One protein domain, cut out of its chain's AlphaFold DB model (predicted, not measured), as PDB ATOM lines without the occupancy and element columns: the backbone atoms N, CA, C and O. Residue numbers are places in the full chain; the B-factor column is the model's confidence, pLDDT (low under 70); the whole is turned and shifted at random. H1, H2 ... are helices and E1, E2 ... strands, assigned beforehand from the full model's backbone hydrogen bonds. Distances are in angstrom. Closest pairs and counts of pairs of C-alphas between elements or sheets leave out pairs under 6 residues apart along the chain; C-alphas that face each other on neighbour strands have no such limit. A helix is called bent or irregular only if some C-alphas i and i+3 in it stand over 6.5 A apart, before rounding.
ATOM      1  N   ILE A 366      53.256 -12.763   8.481       80.62
ATOM      2  CA  ILE A 366      52.222 -13.650   9.021       80.62
ATOM      3  C   ILE A 366      50.849 -12.967   8.940       80.62
ATOM      4  O   ILE A 366      50.732 -11.761   9.174       80.62
ATOM      5  N   LEU A 367      49.801 -13.731   8.607       82.12
ATOM      6  CA  LEU A 367      48.435 -13.211   8.466       82.12
ATOM      7  C   LEU A 367      47.866 -12.721   9.810       82.12
ATOM      8  O   LEU A 367      47.722 -13.492  10.764       82.12
ATOM      9  N   ALA A 368      47.437 -11.458   9.857       82.31
ATOM     10  CA  ALA A 368      46.726 -10.894  10.999       82.31
ATOM     11  C   ALA A 368      45.443 -10.148  10.596       82.31
ATOM     12  O   ALA A 368      45.390  -9.399   9.616       82.31
ATOM     13  N   ILE A 369      44.391 -10.335  11.395       83.88
ATOM     14  CA  ILE A 369      43.045  -9.806  11.169       83.88
ATOM     15  C   ILE A 369      42.636  -8.983  12.394       83.88
ATOM     16  O   ILE A 369      42.357  -9.523  13.462       83.88
ATOM     17  N   LEU A 370      42.602  -7.659  12.240       84.06
ATOM     18  CA  LEU A 370      42.167  -6.717  13.271       84.06
ATOM     19  C   LEU A 370      40.664  -6.455  13.147       84.06
ATOM     20  O   LEU A 370      40.207  -5.903  12.142       84.06
ATOM     21  N   ILE A 371      39.902  -6.813  14.178       85.12
ATOM     22  CA  ILE A 371      38.459  -6.573  14.262       85.12
ATOM     23  C   ILE A 371      38.237  -5.315  15.097       85.12
ATOM     24  O   ILE A 371      38.470  -5.303  16.305       85.12
ATOM     25  N   HIS A 372      37.789  -4.236  14.451       81.81
ATOM     26  CA  HIS A 372      37.587  -2.949  15.113       81.81
ATOM     27  C   HIS A 372      36.247  -2.923  15.845       81.81
ATOM     28  O   HIS A 372      36.227  -2.942  17.074       81.81
ATOM     29  N   ARG A 373      35.134  -2.865  15.096       78.88
ATOM     30  CA  ARG A 373      33.783  -2.626  15.638       78.88
ATOM     31  C   ARG A 373      32.638  -2.905  14.661       78.88
ATOM     32  O   ARG A 373      32.885  -3.062  13.467       78.88
ATOM     33  N   ILE A 374      31.392  -2.872  15.148       79.19
ATOM     34  CA  ILE A 374      30.171  -2.784  14.314       79.19
ATOM     35  C   ILE A 374      29.415  -1.480  14.598       79.19
ATOM     36  O   ILE A 374      29.002  -1.240  15.734       79.19
ATOM     37  N   ASP A 375      29.138  -0.690  13.557       71.38
ATOM     38  CA  ASP A 375      28.385   0.567  13.687       71.38
ATOM     39  C   ASP A 375      26.869   0.319  13.614       71.38
ATOM     40  O   ASP A 375      26.373  -0.239  12.637       71.38
ATOM     41  N   GLY A 376      26.131   0.753  14.643       62.16
ATOM     42  CA  GLY A 376      24.662   0.685  14.728       62.16
ATOM     43  C   GLY A 376      24.055  -0.660  15.159       62.16
ATOM     44  O   GLY A 376      22.841  -0.815  15.091       62.16
ATOM     45  N   PHE A 377      24.877  -1.623  15.594       67.44
ATOM     46  CA  PHE A 377      24.508  -3.017  15.896       67.44
ATOM     47  C   PHE A 377      23.124  -3.208  16.564       67.44
ATOM     48  O   PHE A 377      22.834  -2.650  17.623       67.44
ATOM     49  N   LYS A 378      22.255  -4.028  15.948       57.94
ATOM     50  CA  LYS A 378      20.846  -4.144  16.346       57.94
ATOM     51  C   LYS A 378      20.664  -4.802  17.715       57.94
ATOM     52  O   LYS A 378      20.752  -6.022  17.840       57.94
ATOM     53  N   MET A 379      20.289  -4.008  18.713       56.81
ATOM     54  CA  MET A 379      19.899  -4.511  20.031       56.81
ATOM     55  C   MET A 379      18.573  -5.278  19.963       56.81
ATOM     56  O   MET A 379      17.490  -4.698  19.980       56.81
ATOM     57  N   HIS A 380      18.656  -6.605  19.917       55.97
ATOM     58  CA  HIS A 380      17.564  -7.475  20.348       55.97
ATOM     59  C   HIS A 380      17.726  -7.766  21.846       55.97
ATOM     60  O   HIS A 380      18.843  -7.961  22.309       55.97
ATOM     61  N   TYR A 381      16.620  -7.837  22.597       53.19
ATOM     62  CA  TYR A 381      16.593  -7.962  24.071       53.19
ATOM     63  C   TYR A 381      17.459  -9.101  24.654       53.19
ATOM     64  O   TYR A 381      17.894  -9.033  25.800       53.19
ATOM     65  N   PHE A 382      17.713 -10.149  23.866       58.38
ATOM     66  CA  PHE A 382      18.518 -11.301  24.271       58.38
ATOM     67  C   PHE A 382      20.028 -11.125  24.049       58.38
ATOM     68  O   PHE A 382      20.784 -11.930  24.582       58.38
ATOM     69  N   ILE A 383      20.464 -10.107  23.292       67.56
ATOM     70  CA  ILE A 383      21.875  -9.912  22.932       67.56
ATOM     71  C   ILE A 383      22.623  -9.227  24.082       67.56
ATOM     72  O   ILE A 383      22.199  -8.179  24.572       67.56
ATOM     73  N   SER A 384      23.735  -9.816  24.526       67.00
ATOM     74  CA  SER A 384      24.382  -9.449  25.790       67.00
ATOM     75  C   SER A 384      25.912  -9.361  25.761       67.00
ATOM     76  O   SER A 384      26.458  -8.438  26.370       67.00
ATOM     77  N   HIS A 385      26.589 -10.267  25.055       76.19
ATOM     78  CA  HIS A 385      28.048 -10.423  25.029       76.19
ATOM     79  C   HIS A 385      28.562 -10.764  23.610       76.19
ATOM     80  O   HIS A 385      29.224 -11.791  23.427       76.19
ATOM     81  N   PRO A 386      28.248  -9.944  22.584       83.19
ATOM     82  CA  PRO A 386      28.550 -10.264  21.195       83.19
ATOM     83  C   PRO A 386      30.040 -10.539  20.960       83.19
ATOM     84  O   PRO A 386      30.917  -9.838  21.471       83.19
ATOM     85  N   LEU A 387      30.317 -11.537  20.127       85.44
ATOM     86  CA  LEU A 387      31.654 -11.944  19.700       85.44
ATOM     87  C   LEU A 387      31.678 -12.174  18.187       85.44
ATOM     88  O   LEU A 387      30.641 -12.442  17.575       85.44
ATOM     89  N   VAL A 388      32.859 -12.069  17.582       85.94
ATOM     90  CA  VAL A 388      33.070 -12.367  16.164       85.94
ATOM     91  C   VAL A 388      33.906 -13.634  16.046       85.94
ATOM     92  O   VAL A 388      35.020 -13.697  16.564       85.94
ATOM     93  N   GLN A 389      33.371 -14.634  15.350       86.50
ATOM     94  CA  GLN A 389      34.088 -15.844  14.966       86.50
ATOM     95  C   GLN A 389      34.557 -15.714  13.513       86.50
ATOM     96  O   GLN A 389      33.772 -15.374  12.627       86.50
ATOM     97  N   VAL A 390      35.842 -15.967  13.271       86.75
ATOM     98  CA  VAL A 390      36.484 -15.881  11.956       86.75
ATOM     99  C   VAL A 390      36.835 -17.276  11.465       86.75
ATOM    100  O   VAL A 390      37.514 -18.033  12.153       86.75
ATOM    101  N   HIS A 391      36.393 -17.594  10.255       83.81
ATOM    102  CA  HIS A 391      36.623 -18.852   9.557       83.81
ATOM    103  C   HIS A 391      37.425 -18.577   8.279       83.81
ATOM    104  O   HIS A 391      37.157 -17.593   7.583       83.81
ATOM    105  N   LEU A 392      38.372 -19.457   7.948       85.19
ATOM    106  CA  LEU A 392      39.112 -19.425   6.685       85.19
ATOM    107  C   LEU A 392      38.684 -20.623   5.833       85.19
ATOM    108  O   LEU A 392      38.967 -21.767   6.189       85.19
ATOM    109  N   PHE A 393      38.005 -20.352   4.721       82.75
ATOM    110  CA  PHE A 393      37.578 -21.361   3.752       82.75
ATOM    111  C   PHE A 393      38.352 -21.206   2.447       82.75
ATOM    112  O   PHE A 393      38.631 -20.089   2.017       82.75
ATOM    113  N   ASP A 394      38.647 -22.316   1.787       81.38
ATOM    114  CA  ASP A 394      39.016 -22.309   0.375       81.38
ATOM    115  C   ASP A 394      37.740 -22.292  -0.491       81.38
ATOM    116  O   ASP A 394      36.804 -23.059  -0.255       81.38
ATOM    117  N   LEU A 395      37.687 -21.403  -1.488       75.81
ATOM    118  CA  LEU A 395      36.545 -21.275  -2.400       75.81
ATOM    119  C   LEU A 395      36.395 -22.460  -3.357       75.81
ATOM    120  O   LEU A 395      35.279 -22.703  -3.817       75.81
ATOM    121  N   ASN A 396      37.484 -23.165  -3.669       75.69
ATOM    122  CA  ASN A 396      37.492 -24.196  -4.704       75.69
ATOM    123  C   ASN A 396      36.968 -25.541  -4.158       75.69
ATOM    124  O   ASN A 396      36.153 -26.198  -4.802       75.69
ATOM    125  N   SER A 397      37.359 -25.915  -2.935       73.31
ATOM    126  CA  SER A 397      36.869 -27.100  -2.211       73.31
ATOM    127  C   SER A 397      35.645 -26.842  -1.322       73.31
ATOM    128  O   SER A 397      34.932 -27.782  -0.972       73.31
ATOM    129  N   GLY A 398      35.413 -25.595  -0.895       68.69
ATOM    130  CA  GLY A 398      34.413 -25.259   0.127       68.69
ATOM    131  C   GLY A 398      34.765 -25.748   1.542       68.69
ATOM    132  O   GLY A 398      33.908 -25.717   2.427       68.69
ATOM    133  N   THR A 399      35.998 -26.215   1.768       78.44
ATOM    134  CA  THR A 399      36.470 -26.743   3.060       78.44
ATOM    135  C   THR A 399      37.327 -25.721   3.816       78.44
ATOM    136  O   THR A 399      37.695 -24.675   3.275       78.44
ATOM    137  N   TYR A 400      37.617 -25.983   5.095       80.69
ATOM    138  CA  TYR A 400      38.562 -25.163   5.861       80.69
ATOM    139  C   TYR A 400      39.965 -25.242   5.250       80.69
ATOM    140  O   TYR A 400      40.430 -26.335   4.928       80.69
ATOM    141  N   VAL A 401      40.647 -24.098   5.137       80.25
ATOM    142  CA  VAL A 401      42.004 -24.016   4.566       80.25
ATOM    143  C   VAL A 401      42.950 -24.973   5.302       80.25
ATOM    144  O   VAL A 401      42.971 -25.010   6.536       80.25
ATOM    145  N   ALA A 402      43.713 -25.763   4.544       76.38
ATOM    146  CA  ALA A 402      44.674 -26.723   5.079       76.38
ATOM    147  C   ALA A 402      45.841 -26.027   5.807       76.38
ATOM    148  O   ALA A 402      46.093 -24.836   5.629       76.38
ATOM    149  N   LYS A 403      46.571 -26.775   6.639       75.50
ATOM    150  CA  LYS A 403      47.828 -26.293   7.233       75.50
ATOM    151  C   LYS A 403      48.980 -26.407   6.232       75.50
ATOM    152  O   LYS A 403      49.076 -27.414   5.535       75.50
ATOM    153  N   LEU A 404      49.924 -25.462   6.242       69.38
ATOM    154  CA  LEU A 404      51.185 -25.609   5.500       69.38
ATOM    155  C   LEU A 404      52.084 -26.675   6.153       69.38
ATOM    156  O   LEU A 404      52.871 -27.339   5.477       69.38
ATOM    157  N   LYS A 405      51.961 -26.863   7.477       64.69
ATOM    158  CA  LYS A 405      52.569 -27.972   8.233       64.69
ATOM    159  C   LYS A 405      51.612 -28.500   9.304       64.69
ATOM    160  O   LYS A 405      51.341 -27.808  10.282       64.69
ATOM    161  N   ASN A 406      51.169 -29.755   9.180       61.66
ATOM    162  CA  ASN A 406      50.235 -30.381  10.133       61.66
ATOM    163  C   ASN A 406      50.756 -30.419  11.584       61.66
ATOM    164  O   ASN A 406      49.960 -30.375  12.516       61.66
ATOM    165  N   SER A 407      52.079 -30.463  11.778       57.50
ATOM    166  CA  SER A 407      52.743 -30.456  13.092       57.50
ATOM    167  C   SER A 407      52.906 -29.067  13.725       57.50
ATOM    168  O   SER A 407      53.523 -28.954  14.780       57.50
ATOM    169  N   LYS A 408      52.394 -28.003  13.095       61.84
ATOM    170  CA  LYS A 408      52.422 -26.640  13.636       61.84
ATOM    171  C   LYS A 408      51.056 -26.286  14.234       61.84
ATOM    172  O   LYS A 408      50.022 -26.458  13.579       61.84
ATOM    173  N   SER A 409      51.049 -25.760  15.456       59.28
ATOM    174  CA  SER A 409      49.877 -25.104  16.040       59.28
ATOM    175  C   SER A 409      49.715 -23.704  15.434       59.28
ATOM    176  O   SER A 409      50.667 -22.917  15.372       59.28
ATOM    177  N   ILE A 410      48.519 -23.409  14.910       57.12
ATOM    178  CA  ILE A 410      48.277 -22.188  14.112       57.12
ATOM    179  C   ILE A 410      47.423 -21.166  14.864       57.12
ATOM    180  O   ILE A 410      47.593 -19.962  14.660       57.12
ATOM    181  N   THR A 411      46.514 -21.646  15.714       58.12
ATOM    182  CA  THR A 411      45.386 -20.876  16.258       58.12
ATOM    183  C   THR A 411      45.192 -21.026  17.765       58.12
ATOM    184  O   THR A 411      44.744 -20.077  18.405       58.12
ATOM    185  N   SER A 412      45.531 -22.173  18.364       55.34
ATOM    186  CA  SER A 412      45.427 -22.366  19.814       55.34
ATOM    187  C   SER A 412      46.453 -23.351  20.378       55.34
ATOM    188  O   SER A 412      46.917 -24.263  19.698       55.34
ATOM    189  N   ASN A 422      44.294 -31.137  10.592       67.94
ATOM    190  CA  ASN A 422      44.979 -30.830   9.322       67.94
ATOM    191  C   ASN A 422      44.496 -29.529   8.633       67.94
ATOM    192  O   ASN A 422      44.918 -29.229   7.518       67.94
ATOM    193  N   HIS A 423      43.614 -28.758   9.274       74.62
ATOM    194  CA  HIS A 423      43.079 -27.488   8.771       74.62
ATOM    195  C   HIS A 423      43.199 -26.372   9.817       74.62
ATOM    196  O   HIS A 423      43.417 -26.631  11.002       74.62
ATOM    197  N   ILE A 424      43.055 -25.121   9.383       77.00
ATOM    198  CA  ILE A 424      43.060 -23.952  10.265       77.00
ATOM    199  C   ILE A 424      41.701 -23.854  10.971       77.00
ATOM    200  O   ILE A 424      40.662 -23.716  10.324       77.00
ATOM    201  N   MET A 425      41.700 -23.928  12.304       71.62
ATOM    202  CA  MET A 425      40.476 -23.804  13.102       71.62
ATOM    203  C   MET A 425      39.948 -22.358  13.120       71.62
ATOM    204  O   MET A 425      40.727 -21.409  13.004       71.62
ATOM    205  N   PRO A 426      38.631 -22.150  13.292       78.69
ATOM    206  CA  PRO A 426      38.080 -20.809  13.404       78.69
ATOM    207  C   PRO A 426      38.437 -20.156  14.747       78.69
ATOM    208  O   PRO A 426      38.303 -20.771  15.806       78.69
ATOM    209  N   VAL A 427      38.839 -18.886  14.702       79.38
ATOM    210  CA  VAL A 427      39.276 -18.098  15.869       79.38
ATOM    211  C   VAL A 427      38.162 -17.140  16.293       79.38
ATOM    212  O   VAL A 427      37.492 -16.556  15.447       79.38
ATOM    213  N   MET A 428      37.958 -16.963  17.599       80.25
ATOM    214  CA  MET A 428      36.961 -16.042  18.160       80.25
ATOM    215  C   MET A 428      37.628 -14.855  18.852       80.25
ATOM    216  O   MET A 428      38.652 -15.020  19.513       80.25
ATOM    217  N   THR A 429      37.009 -13.677  18.755       84.62
ATOM    218  CA  THR A 429      37.295 -12.550  19.655       84.62
ATOM    219  C   THR A 429      36.859 -12.863  21.085       84.62
ATOM    220  O   THR A 429      35.974 -13.693  21.319       84.62
ATOM    221  N   GLN A 430      37.367 -12.103  22.051       80.31
ATOM    222  CA  GLN A 430      36.766 -12.022  23.377       80.31
ATOM    223  C   GLN A 430      35.294 -11.559  23.290       80.31
ATOM    224  O   GLN A 430      34.927 -10.784  22.394       80.31
ATOM    225  N   PRO A 431      34.424 -12.011  24.212       77.38
ATOM    226  CA  PRO A 431      33.046 -11.537  24.292       77.38
ATOM    227  C   PRO A 431      33.008 -10.058  24.696       77.38
ATOM    228  O   PRO A 431      33.524  -9.672  25.747       77.38
ATOM    229  N   TYR A 432      32.376  -9.208  23.882       75.38
ATOM    230  CA  TYR A 432      32.273  -7.782  24.185       75.38
ATOM    231  C   TYR A 432      31.165  -7.531  25.213       75.38
ATOM    232  O   TYR A 432      29.976  -7.561  24.894       75.38
ATOM    233  N   GLU A 433      31.542  -7.251  26.461       69.12
ATOM    234  CA  GLU A 433      30.587  -6.945  27.530       69.12
ATOM    235  C   GLU A 433      29.934  -5.558  27.346       69.12
ATOM    236  O   GLU A 433      30.373  -4.548  27.904       69.12
ATOM    237  N   MET A 434      28.823  -5.509  26.604       60.38
ATOM    238  CA  MET A 434      28.047  -4.274  26.397       60.38
ATOM    239  C   MET A 434      27.536  -3.668  27.715       60.38
ATOM    240  O   MET A 434      27.389  -2.452  27.825       60.38
ATOM    241  N   LYS A 435      27.295  -4.507  28.731       54.53
ATOM    242  CA  LYS A 435      26.792  -4.089  30.050       54.53
ATOM    243  C   LYS A 435      27.832  -3.343  30.892       54.53
ATOM    244  O   LYS A 435      27.443  -2.458  31.646       54.53
ATOM    245  N   GLY A 436      29.118  -3.667  30.741       47.16
ATOM    246  CA  GLY A 436      30.217  -3.014  31.459       47.16
ATOM    247  C   GLY A 436      30.775  -1.772  30.752       47.16
ATOM    248  O   GLY A 436      31.315  -0.888  31.414       47.16
ATOM    249  N   LYS A 437      30.645  -1.688  29.417       47.78
ATOM    250  CA  LYS A 437      31.279  -0.639  28.587       47.78
ATOM    251  C   LYS A 437      30.327   0.408  27.990       47.78
ATOM    252  O   LYS A 437      30.808   1.346  27.365       47.78
ATOM    253  N   TYR A 438      29.011   0.276  28.178       51.47
ATOM    254  CA  TYR A 438      27.948   1.245  27.824       51.47
ATOM    255  C   TYR A 438      27.794   1.657  26.339       51.47
ATOM    256  O   TYR A 438      26.763   2.227  25.977       51.47
ATOM    257  N   ASN A 439      28.739   1.331  25.453       54.69
ATOM    258  CA  ASN A 439      28.638   1.595  24.015       54.69
ATOM    259  C   ASN A 439      27.655   0.633  23.319       54.69
ATOM    260  O   ASN A 439      27.693  -0.579  23.526       54.69
ATOM    261  N   MET A 440      26.813   1.172  22.427       54.84
ATOM    262  CA  MET A 440      25.899   0.382  21.574       54.84
ATOM    263  C   MET A 440      26.567  -0.192  20.318       54.84
ATOM    264  O   MET A 440      26.025  -1.085  19.672       54.84
ATOM    265  N   THR A 441      27.745   0.316  19.968       63.97
ATOM    266  CA  THR A 441      28.636  -0.267  18.967       63.97
ATOM    267  C   THR A 441      29.633  -1.169  19.694       63.97
ATOM    268  O   THR A 441      30.452  -0.634  20.449       63.97
ATOM    269  N   PRO A 442      29.598  -2.505  19.526       72.75
ATOM    270  CA  PRO A 442      30.636  -3.354  20.092       72.75
ATOM    271  C   PRO A 442      31.964  -3.024  19.407       72.75
ATOM    272  O   PRO A 442      32.055  -3.070  18.180       72.75
ATOM    273  N   GLU A 443      32.967  -2.645  20.200       80.00
ATOM    274  CA  GLU A 443      34.322  -2.305  19.749       80.00
ATOM    275  C   GLU A 443      35.319  -3.285  20.386       80.00
ATOM    276  O   GLU A 443      35.702  -3.127  21.546       80.00
ATOM    277  N   TRP A 444      35.719  -4.322  19.649       82.94
ATOM    278  CA  TRP A 444      36.698  -5.306  20.127       82.94
ATOM    279  C   TRP A 444      38.120  -4.739  20.095       82.94
ATOM    280  O   TRP A 444      38.865  -4.915  21.056       82.94
ATOM    281  N   GLN A 445      38.474  -4.041  19.007       82.94
ATOM    282  CA  GLN A 445      39.841  -3.585  18.701       82.94
ATOM    283  C   GLN A 445      40.889  -4.712  18.840       82.94
ATOM    284  O   GLN A 445      42.030  -4.482  19.240       82.94
ATOM    285  N   GLU A 446      40.488  -5.945  18.517       80.56
ATOM    286  CA  GLU A 446      41.238  -7.164  18.820       80.56
ATOM    287  C   GLU A 446      41.942  -7.710  17.574       80.56
ATOM    288  O   GLU A 446      41.351  -7.817  16.495       80.56
ATOM    289  N   LEU A 447      43.229  -8.027  17.725       82.00
ATOM    290  CA  LEU A 447      44.093  -8.524  16.660       82.00
ATOM    291  C   LEU A 447      44.181 -10.051  16.732       82.00
ATOM    292  O   LEU A 447      44.892 -10.593  17.576       82.00
ATOM    293  N   LEU A 448      43.497 -10.735  15.820       81.62
ATOM    294  CA  LEU A 448      43.622 -12.179  15.650       81.62
ATOM    295  C   LEU A 448      44.837 -12.470  14.760       81.62
ATOM    296  O   LEU A 448      44.959 -11.900  13.674       81.62
ATOM    297  N   ILE A 449      45.738 -13.337  15.217       80.06
ATOM    298  CA  ILE A 449      46.965 -13.717  14.502       80.06
ATOM    299  C   ILE A 449      46.848 -15.192  14.117       80.06
ATOM    300  O   ILE A 449      46.594 -16.032  14.976       80.06
ATOM    301  N   PHE A 450      47.049 -15.500  12.838       78.88
ATOM    302  CA  PHE A 450      47.061 -16.863  12.310       78.88
ATOM    303  C   PHE A 450      48.503 -17.200  11.963       78.88
ATOM    304  O   PHE A 450      49.064 -16.561  11.082       78.88
ATOM    305  N   ASN A 451      49.120 -18.164  12.650       73.88
ATOM    306  CA  ASN A 451      50.558 -18.451  12.545       73.88
ATOM    307  C   ASN A 451      50.936 -19.193  11.238       73.88
ATOM    308  O   ASN A 451      51.539 -20.263  11.275       73.88
ATOM    309  N   GLU A 452      50.594 -18.626  10.081       76.19
ATOM    310  CA  GLU A 452      50.969 -19.075   8.734       76.19
ATOM    311  C   GLU A 452      51.390 -17.891   7.852       76.19
ATOM    312  O   GLU A 452      50.984 -16.749   8.087       76.19
ATOM    313  N   LYS A 453      52.220 -18.171   6.836       75.06
ATOM    314  CA  LYS A 453      52.760 -17.149   5.925       75.06
ATOM    315  C   LYS A 453      51.651 -16.441   5.145       75.06
ATOM    316  O   LYS A 453      50.800 -17.104   4.557       75.06
ATOM    317  N   MET A 454      51.735 -15.116   5.026       75.62
ATOM    318  CA  MET A 454      50.821 -14.316   4.204       75.62
ATOM    319  C   MET A 454      50.792 -14.808   2.745       75.62
ATOM    320  O   MET A 454      49.716 -14.954   2.170       75.62
ATOM    321  N   SER A 455      51.953 -15.165   2.186       67.19
ATOM    322  CA  SER A 455      52.108 -15.676   0.816       67.19
ATOM    323  C   SER A 455      51.305 -16.953   0.529       67.19
ATOM    324  O   SER A 455      50.865 -17.141  -0.600       67.19
ATOM    325  N   TYR A 456      51.061 -17.810   1.531       75.94
ATOM    326  CA  TYR A 456      50.253 -19.031   1.367       75.94
ATOM    327  C   TYR A 456      48.771 -18.710   1.107       75.94
ATOM    328  O   TYR A 456      48.114 -19.378   0.317       75.94
ATOM    329  N   PHE A 457      48.257 -17.628   1.698       75.62
ATOM    330  CA  PHE A 457      46.883 -17.154   1.483       75.62
ATOM    331  C   PHE A 457      46.702 -16.343   0.183       75.62
ATOM    332  O   PHE A 457      45.629 -15.781  -0.044       75.62
ATOM    333  N   LEU A 458      47.756 -16.239  -0.637       73.69
ATOM    334  CA  LEU A 458      47.810 -15.465  -1.883       73.69
ATOM    335  C   LEU A 458      48.175 -16.315  -3.114       73.69
ATOM    336  O   LEU A 458      48.257 -15.775  -4.216       73.69
ATOM    337  N   GLN A 459      48.384 -17.623  -2.942       71.94
ATOM    338  CA  GLN A 459      48.532 -18.574  -4.048       71.94
ATOM    339  C   GLN A 459      47.182 -18.792  -4.757       71.94
ATOM    340  O   GLN A 459      46.124 -18.553  -4.176       71.94
ATOM    341  N   GLU A 460      47.203 -19.215  -6.027       62.84
ATOM    342  CA  GLU A 460      45.970 -19.405  -6.817       62.84
ATOM    343  C   GLU A 460      45.082 -20.530  -6.247       62.84
ATOM    344  O   GLU A 460      43.856 -20.400  -6.225       62.84
ATOM    345  N   ASP A 461      45.720 -21.557  -5.681       61.72
ATOM    346  CA  ASP A 461      45.159 -22.500  -4.712       61.72
ATOM    347  C   ASP A 461      46.005 -22.429  -3.420       61.72
ATOM    348  O   ASP A 461      47.231 -22.541  -3.512       61.72
ATOM    349  N   PRO A 462      45.414 -22.284  -2.215       58.84
ATOM    350  CA  PRO A 462      43.981 -22.188  -1.924       58.84
ATOM    351  C   PRO A 462      43.393 -20.793  -2.205       58.84
ATOM    352  O   PRO A 462      43.946 -19.761  -1.834       58.84
ATOM    353  N   ASN A 463      42.189 -20.754  -2.772       76.62
ATOM    354  CA  ASN A 463      41.511 -19.527  -3.194       76.62
ATOM    355  C   ASN A 463      40.726 -18.922  -2.012       76.62
ATOM    356  O   ASN A 463      39.511 -19.088  -1.899       76.62
ATOM    357  N   VAL A 464      41.424 -18.284  -1.064       79.75
ATOM    358  CA  VAL A 464      40.891 -18.074   0.299       79.75
ATOM    359  C   VAL A 464      39.776 -17.020   0.424       79.75
ATOM    360  O   VAL A 464      39.899 -15.848   0.041       79.75
ATOM    361  N   LEU A 465      38.698 -17.444   1.089       83.31
ATOM    362  CA  LEU A 465      37.597 -16.640   1.602       83.31
ATOM    363  C   LEU A 465      37.648 -16.566   3.134       83.31
ATOM    364  O   LEU A 465      37.566 -17.578   3.828       83.31
ATOM    365  N   ILE A 466      37.676 -15.345   3.664       86.50
ATOM    366  CA  ILE A 466      37.488 -15.081   5.090       86.50
ATOM    367  C   ILE A 466      35.989 -14.905   5.348       86.50
ATOM    368  O   ILE A 466      35.341 -14.060   4.725       86.50
ATOM    369  N   PHE A 467      35.431 -15.680   6.274       86.75
ATOM    370  CA  PHE A 467      34.028 -15.621   6.683       86.75
ATOM    371  C   PHE A 467      33.927 -15.238   8.163       86.75
ATOM    372  O   PHE A 467      34.678 -15.739   8.996       86.75
ATOM    373  N   PHE A 468      33.009 -14.330   8.485       88.38
ATOM    374  CA  PHE A 468      32.824 -13.763   9.820       88.38
ATOM    375  C   PHE A 468      31.402 -14.065  10.297       88.38
ATOM    376  O   PHE A 468      30.454 -13.578   9.680       88.38
ATOM    377  N   GLU A 469      31.233 -14.793  11.400       86.62
ATOM    378  CA  GLU A 469      29.952 -14.878  12.112       86.62
ATOM    379  C   GLU A 469      29.957 -13.948  13.327       86.62
ATOM    380  O   GLU A 469      30.910 -13.924  14.103       86.62
ATOM    381  N   VAL A 470      28.877 -13.189  13.513       86.50
ATOM    382  CA  VAL A 470      28.622 -12.422  14.737       86.50
ATOM    383  C   VAL A 470      27.684 -13.249  15.607       86.50
ATOM    384  O   VAL A 470      26.519 -13.455  15.250       86.50
ATOM    385  N   LEU A 471      28.200 -13.730  16.733       83.31
ATOM    386  CA  LEU A 471      27.513 -14.619  17.666       83.31
ATOM    387  C   LEU A 471      27.225 -13.906  18.992       83.31
ATOM    388  O   LEU A 471      27.883 -12.928  19.338       83.31
ATOM    389  N   ASP A 472      26.272 -14.430  19.762       83.38
ATOM    390  CA  ASP A 472      26.109 -14.116  21.184       83.38
ATOM    391  C   ASP A 472      25.803 -15.372  22.018       83.38
ATOM    392  O   ASP A 472      25.294 -16.377  21.509       83.38
ATOM    393  N   PHE A 473      26.111 -15.305  23.314       73.81
ATOM    394  CA  PHE A 473      25.911 -16.383  24.273       73.81
ATOM    395  C   PHE A 473      24.443 -16.500  24.717       73.81
ATOM    396  O   PHE A 473      23.881 -15.598  25.342       73.81
ATOM    397  N   ILE A 474      23.815 -17.647  24.443       69.94
ATOM    398  CA  ILE A 474      22.420 -17.907  24.819       69.94
ATOM    399  C   ILE A 474      22.311 -18.216  26.319       69.94
ATOM    400  O   ILE A 474      23.107 -18.967  26.878       69.94
ATOM    401  N   SER A 475      21.267 -17.698  26.982       70.19
ATOM    402  CA  SER A 475      21.008 -18.004  28.396       70.19
ATOM    403  C   SER A 475      20.930 -19.520  28.642       70.19
ATOM    404  O   SER A 475      20.277 -20.240  27.886       70.19
ATOM    405  N   MET A 476      21.554 -20.027  29.715       68.88
ATOM    406  CA  MET A 476      21.689 -21.479  29.950       68.88
ATOM    407  C   MET A 476      20.361 -22.250  29.823       68.88
ATOM    408  O   MET A 476      20.306 -23.290  29.174       68.88
ATOM    409  N   ALA A 477      19.255 -21.707  30.345       67.88
ATOM    410  CA  ALA A 477      17.928 -22.332  30.273       67.88
ATOM    411  C   ALA A 477      17.330 -22.424  28.848       67.88
ATOM    412  O   ALA A 477      16.426 -23.231  28.609       67.88
ATOM    413  N   GLN A 478      17.803 -21.602  27.907       67.00
ATOM    414  CA  GLN A 478      17.510 -21.705  26.475       67.00
ATOM    415  C   GLN A 478      18.540 -22.606  25.773       67.00
ATOM    416  O   GLN A 478      18.137 -23.483  25.006       67.00
ATOM    417  N   ALA A 479      19.829 -22.474  26.101       67.62
ATOM    418  CA  ALA A 479      20.910 -23.287  25.542       67.62
ATOM    419  C   ALA A 479      20.685 -24.787  25.800       67.62
ATOM    420  O   ALA A 479      20.695 -25.575  24.862       67.62
ATOM    421  N   THR A 480      20.324 -25.212  27.019       70.50
ATOM    422  CA  THR A 480      20.007 -26.632  27.302       70.50
ATOM    423  C   THR A 480      18.806 -27.155  26.492       70.50
ATOM    424  O   THR A 480      18.710 -28.354  26.233       70.50
ATOM    425  N   LYS A 481      17.880 -26.280  26.066       70.00
ATOM    426  CA  LYS A 481      16.723 -26.651  25.224       70.00
ATOM    427  C   LYS A 481      17.072 -26.720  23.734       70.00
ATOM    428  O   LYS A 481      16.425 -27.479  23.012       70.00
ATOM    429  N   GLN A 482      18.057 -25.947  23.278       67.31
ATOM    430  CA  GLN A 482      18.535 -25.948  21.891       67.31
ATOM    431  C   GLN A 482      19.640 -26.987  21.656       67.31
ATOM    432  O   GLN A 482      19.581 -27.701  20.662       67.31
ATOM    433  N   TYR A 483      20.563 -27.181  22.599       69.81
ATOM    434  CA  TYR A 483      21.580 -28.241  22.573       69.81
ATOM    435  C   TYR A 483      20.954 -29.638  22.425       69.81
ATOM    436  O   TYR A 483      21.385 -30.436  21.599       69.81
ATOM    437  N   LYS A 484      19.832 -29.900  23.118       67.19
ATOM    438  CA  LYS A 484      19.019 -31.127  22.961       67.19
ATOM    439  C   LYS A 484      18.338 -31.289  21.584       67.19
ATOM    440  O   LYS A 484      17.619 -32.265  21.389       67.19
ATOM    441  N   LYS A 485      18.512 -30.342  20.657       67.06
ATOM    442  CA  LYS A 485      17.937 -30.345  19.297       67.06
ATOM    443  C   LYS A 485      18.964 -30.117  18.178       67.06
ATOM    444  O   LYS A 485      18.731 -30.597  17.078       67.06
ATOM    445  N   LEU A 486      20.050 -29.384  18.440       63.00
ATOM    446  CA  LEU A 486      21.093 -29.024  17.463       63.00
ATOM    447  C   LEU A 486      22.517 -29.449  17.883       63.00
ATOM    448  O   LEU A 486      23.475 -29.165  17.171       63.00
ATOM    449  N   GLY A 487      22.692 -30.113  19.030       67.38
ATOM    450  CA  GLY A 487      24.017 -30.494  19.526       67.38
ATOM    451  C   GLY A 487      24.897 -29.276  19.835       67.38
ATOM    452  O   GLY A 487      24.412 -28.289  20.393       67.38
ATOM    453  N   LYS A 488      26.186 -29.347  19.468       61.78
ATOM    454  CA  LYS A 488      27.202 -28.310  19.750       61.78
ATOM    455  C   LYS A 488      26.787 -26.909  19.266       61.78
ATOM    456  O   LYS A 488      27.016 -25.935  19.975       61.78
ATOM    457  N   ASP A 489      26.102 -26.822  18.129       60.38
ATOM    458  CA  ASP A 489      25.646 -25.562  17.529       60.38
ATOM    459  C   ASP A 489      24.489 -24.897  18.299       60.38
ATOM    460  O   ASP A 489      24.236 -23.705  18.138       60.38
ATOM    461  N   GLY A 490      23.800 -25.637  19.175       61.47
ATOM    462  CA  GLY A 490      22.664 -25.152  19.966       61.47
ATOM    463  C   GLY A 490      23.017 -24.249  21.157       61.47
ATOM    464  O   GLY A 490      22.149 -24.009  21.996       61.47
ATOM    465  N   GLY A 491      24.269 -23.796  21.283       67.38
ATOM    466  CA  GLY A 491      24.715 -22.866  22.330       67.38
ATOM    467  C   GLY A 491      24.717 -21.383  21.927       67.38
ATOM    468  O   GLY A 491      24.754 -20.520  22.804       67.38
ATOM    469  N   TRP A 492      24.666 -21.077  20.626       77.31
ATOM    470  CA  TRP A 492      25.011 -19.755  20.091       77.31
ATOM    471  C   TRP A 492      23.857 -19.078  19.354       77.31
ATOM    472  O   TRP A 492      23.189 -19.678  18.510       77.31
ATOM    473  N   HIS A 493      23.656 -17.785  19.611       75.69
ATOM    474  CA  HIS A 493      22.731 -16.963  18.841       75.69
ATOM    475  C   HIS A 493      23.477 -16.324  17.668       75.69
ATOM    476  O   HIS A 493      24.212 -15.359  17.857       75.69
ATOM    477  N   ARG A 494      23.302 -16.857  16.453       79.69
ATOM    478  CA  ARG A 494      23.882 -16.259  15.238       79.69
ATOM    479  C   ARG A 494      23.097 -14.994  14.866       79.69
ATOM    480  O   ARG A 494      21.923 -15.088  14.509       79.69
ATOM    481  N   VAL A 495      23.726 -13.823  14.975       75.88
ATOM    482  CA  VAL A 495      23.086 -12.505  14.784       75.88
ATOM    483  C   VAL A 495      23.219 -12.017  13.341       75.88
ATOM    484  O   VAL A 495      22.247 -11.562  12.738       75.88
ATOM    485  N   ALA A 496      24.428 -12.102  12.786       80.00
ATOM    486  CA  ALA A 496      24.760 -11.670  11.431       80.00
ATOM    487  C   ALA A 496      25.986 -12.436  10.914       80.00
ATOM    488  O   ALA A 496      26.711 -13.050  11.694       80.00
ATOM    489  N   TRP A 497      26.241 -12.372   9.608       84.12
ATOM    490  CA  TRP A 497      27.464 -12.890   8.996       84.12
ATOM    491  C   TRP A 497      27.949 -11.967   7.873       84.12
ATOM    492  O   TRP A 497      27.159 -11.239   7.266       84.12
ATOM    493  N   ALA A 498      29.251 -12.002   7.601       84.12
ATOM    494  CA  ALA A 498      29.919 -11.258   6.537       84.12
ATOM    495  C   ALA A 498      31.026 -12.111   5.896       84.12
ATOM    496  O   ALA A 498      31.413 -13.146   6.432       84.12
ATOM    497  N   PHE A 499      31.539 -11.688   4.742       84.69
ATOM    498  CA  PHE A 499      32.622 -12.383   4.047       84.69
ATOM    499  C   PHE A 499      33.518 -11.409   3.277       84.69
ATOM    500  O   PHE A 499      33.068 -10.355   2.820       84.69
ATOM    501  N   LEU A 500      34.785 -11.782   3.122       81.00
ATOM    502  CA  LEU A 500      35.812 -11.029   2.416       81.00
ATOM    503  C   LEU A 500      36.704 -12.008   1.645       81.00
ATOM    504  O   LEU A 500      37.338 -12.871   2.247       81.00
ATOM    505  N   LYS A 501      36.778 -11.865   0.318       77.44
ATOM    506  CA  LYS A 501      37.810 -12.537  -0.481       77.44
ATOM    507  C   LYS A 501      39.094 -11.703  -0.412       77.44
ATOM    508  O   LYS A 501      39.013 -10.478  -0.524       77.44
ATOM    509  N   LEU A 502      40.256 -12.332  -0.221       72.94
ATOM    510  CA  LEU A 502      41.539 -11.613  -0.125       72.94
ATOM    511  C   LEU A 502      41.907 -10.900  -1.436       72.94
ATOM    512  O   LEU A 502      42.228  -9.710  -1.421       72.94
ATOM    513  N   VAL A 503      41.769 -11.605  -2.558       71.88
ATOM    514  CA  VAL A 503      41.902 -11.066  -3.920       71.88
ATOM    515  C   VAL A 503      40.517 -10.665  -4.435       71.88
ATOM    516  O   VAL A 503      39.615 -11.500  -4.504       71.88
ATOM    517  N   GLY A 504      40.311  -9.394  -4.785       63.66
ATOM    518  CA  GLY A 504      39.053  -8.909  -5.358       63.66
ATOM    519  C   GLY A 504      38.767  -9.463  -6.761       63.66
ATOM    520  O   GLY A 504      39.652  -9.972  -7.440       63.66
ATOM    521  N   ALA A 505      37.530  -9.308  -7.248       57.69
ATOM    522  CA  ALA A 505      37.142  -9.688  -8.621       57.69
ATOM    523  C   ALA A 505      37.792  -8.819  -9.728       57.69
ATOM    524  O   ALA A 505      37.534  -9.005 -10.911       57.69
ATOM    525  N   ASN A 506      38.612  -7.848  -9.325       62.22
ATOM    526  CA  ASN A 506      39.463  -6.982 -10.134       62.22
ATOM    527  C   ASN A 506      40.964  -7.304  -9.945       62.22
ATOM    528  O   ASN A 506      41.799  -6.445 -10.206       62.22
ATOM    529  N   ASN A 507      41.284  -8.482  -9.399       61.31
ATOM    530  CA  ASN A 507      42.615  -8.964  -9.008       61.31
ATOM    531  C   ASN A 507      43.395  -8.077  -8.013       61.31
ATOM    532  O   ASN A 507      44.555  -8.350  -7.719       61.31
ATOM    533  N   ALA A 508      42.770  -7.051  -7.427       66.00
ATOM    534  CA  ALA A 508      43.408  -6.208  -6.419       66.00
ATOM    535  C   ALA A 508      43.351  -6.850  -5.023       66.00
ATOM    536  O   ALA A 508      42.315  -7.382  -4.616       66.00
ATOM    537  N   LEU A 509      44.436  -6.730  -4.256       64.88
ATOM    538  CA  LEU A 509      44.475  -7.151  -2.856       64.88
ATOM    539  C   LEU A 509      43.602  -6.241  -1.975       64.88
ATOM    540  O   LEU A 509      43.715  -5.012  -2.007       64.88
ATOM    541  N   ASN A 510      42.768  -6.855  -1.133       67.69
ATOM    542  CA  ASN A 510      41.894  -6.169  -0.169       67.69
ATOM    543  C   ASN A 510      42.572  -5.926   1.200       67.69
ATOM    544  O   ASN A 510      41.906  -5.655   2.201       67.69
ATOM    545  N   VAL A 511      43.901  -6.026   1.243       64.69
ATOM    546  CA  VAL A 511      44.752  -5.815   2.424       64.69
ATOM    547  C   VAL A 511      44.861  -4.314   2.728       64.69
ATOM    548  O   VAL A 511      44.926  -3.495   1.812       64.69
ATOM    549  N   GLY A 512      44.818  -3.923   4.007       56.06
ATOM    550  CA  GLY A 512      44.999  -2.534   4.473       56.06
ATOM    551  C   GLY A 512      43.938  -1.492   4.055       56.06
ATOM    552  O   GLY A 512      43.938  -0.377   4.579       56.06
ATOM    553  N   ARG A 513      43.015  -1.814   3.139       55.97
ATOM    554  CA  ARG A 513      42.080  -0.859   2.510       55.97
ATOM    555  C   ARG A 513      40.695  -0.850   3.173       55.97
ATOM    556  O   ARG A 513      40.167  -1.879   3.586       55.97
ATOM    557  N   LYS A 514      40.053   0.326   3.231       49.25
ATOM    558  CA  LYS A 514      38.671   0.490   3.734       49.25
ATOM    559  C   LYS A 514      37.647   0.037   2.685       49.25
ATOM    560  O   LYS A 514      37.167   0.841   1.889       49.25
ATOM    561  N   MET A 515      37.312  -1.252   2.694       47.97
ATOM    562  CA  MET A 515      36.393  -1.865   1.729       47.97
ATOM    563  C   MET A 515      34.920  -1.516   1.997       47.97
ATOM    564  O   MET A 515      34.262  -2.140   2.826       47.97
ATOM    565  N   PHE A 516      34.370  -0.563   1.239       43.91
ATOM    566  CA  PHE A 516      32.940  -0.240   1.238       43.91
ATOM    567  C   PHE A 516      32.249  -0.725  -0.052       43.91
ATOM    568  O   PHE A 516      32.576  -0.272  -1.143       43.91
ATOM    569  N   GLY A 517      31.236  -1.593   0.076       52.44
ATOM    570  CA  GLY A 517      30.158  -1.718  -0.921       52.44
ATOM    571  C   GLY A 517      30.364  -2.618  -2.152       52.44
ATOM    572  O   GLY A 517      29.635  -2.448  -3.125       52.44
ATOM    573  N   THR A 530      27.538  -2.110   9.442       79.81
ATOM    574  CA  THR A 530      28.861  -2.422   8.878       79.81
ATOM    575  C   THR A 530      29.809  -2.931   9.959       79.81
ATOM    576  O   THR A 530      30.006  -2.257  10.969       79.81
ATOM    577  N   LEU A 531      30.425  -4.093   9.724       83.00
ATOM    578  CA  LEU A 531      31.562  -4.609  10.494       83.00
ATOM    579  C   LEU A 531      32.867  -4.036   9.920       83.00
ATOM    580  O   LEU A 531      33.129  -4.163   8.725       83.00
ATOM    581  N   TYR A 532      33.691  -3.433  10.772       82.19
ATOM    582  CA  TYR A 532      34.982  -2.856  10.404       82.19
ATOM    583  C   TYR A 532      36.118  -3.826  10.731       82.19
ATOM    584  O   TYR A 532      36.405  -4.092  11.900       82.19
ATOM    585  N   VAL A 533      36.791  -4.317   9.689       84.44
ATOM    586  CA  VAL A 533      37.937  -5.235   9.773       84.44
ATOM    587  C   VAL A 533      39.129  -4.632   9.029       84.44
ATOM    588  O   VAL A 533      38.959  -3.891   8.060       84.44
ATOM    589  N   THR A 534      40.347  -4.945   9.457       82.75
ATOM    590  CA  THR A 534      41.572  -4.685   8.692       82.75
ATOM    591  C   THR A 534      42.420  -5.947   8.655       82.75
ATOM    592  O   THR A 534      42.908  -6.394   9.689       82.75
ATOM    593  N   VAL A 535      42.599  -6.506   7.461       83.25
ATOM    594  CA  VAL A 535      43.568  -7.580   7.213       83.25
ATOM    595  C   VAL A 535      44.913  -6.945   6.871       83.25
ATOM    596  O   VAL A 535      44.953  -5.982   6.099       83.25
ATOM    597  N   LYS A 536      45.995  -7.471   7.446       81.12
ATOM    598  CA  LYS A 536      47.381  -7.087   7.152       81.12
ATOM    599  C   LYS A 536      48.326  -8.271   7.358       81.12
ATOM    600  O   LYS A 536      48.075  -9.105   8.227       81.12
ATOM    601  N   GLY A 537      49.422  -8.303   6.610       78.94
ATOM    602  CA  GLY A 537      50.601  -9.034   7.049       78.94
ATOM    603  C   GLY A 537      51.248  -8.335   8.248       78.94
ATOM    604  O   GLY A 537      51.077  -7.128   8.462       78.94
TER     605      GLY A 537
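Overview. This is residues 366 to 412, 422 to 517 and 530 to 537 of the 1141 residues of the protein "SH3 domain-containing protein" of Strigamia maritima (UniProt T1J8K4). Two sheets of three strands, E3 E1 E6 and E2 E4 E5, face each other as a sandwich, their strands crossed at 44 degrees. Short H2 grazes both sheets at one end; H3 is at the other end, where E4 stops and E5 starts. The printed part has 151 residues, with six named strands and three named helices in the order E1 E2 H1 E3 H2 E4 H3 E5 E6; both sheets are antiparallel and the class is mixed. It is compact, radius of gyration of the C-alphas 16.5 A, spanning 45 by 34 by 25 A.

Along the chain. E1, residues 366 to 375, spans 28.1 A from C-alpha 366 at (52.222, -13.650, 9.021). E2 is residues 387 to 394, 23.1 A; H1 434 to 437; E3 443 to 453, 27.4 A; H2 454 to 458; E4 464 to 473, 28.3 A. H3, residues 476 to 491, is irregular: C-alphas 485 and 488 are 9.5 A apart. E5, residues 492 to 501, 25.3 A, bends by 70 degrees at residue 495. E6, residues 530 to 537, 22.8 A, ends at C-alpha 537 (50.601, -9.034, 7.049).

Arrangement. Inner strand E1 has N 369 and O 448 of E3 at 2.8 A, and N 370 and O 534 of E6 at 2.9 A. Inner strand E4 has N 467 and O 391 of E2 at 2.9 A, and N 468 and O 498 of E5 at 2.9 A. H3 only grazes the sheet E2 E4 E5; H1 is on neither sheet. O i to N i+4 pairs within range are 0 of 1 in H2 and 5 of 12 in H3, O i to N i+3 pairs 2 of 2 and 5 of 13; H1 is too short for i+4 pairs.

Size, cuts and confidence. The printed part has two cuts: across the first, with 9 residues not printed, C-alphas 412 and 422 are 13.5 A apart, and across the second, with 12 residues not printed, C-alphas 517 and 530 are 9.9 A apart. E1 to E2 is a long link. Low-confidence residues number 62, among them 504 to 517.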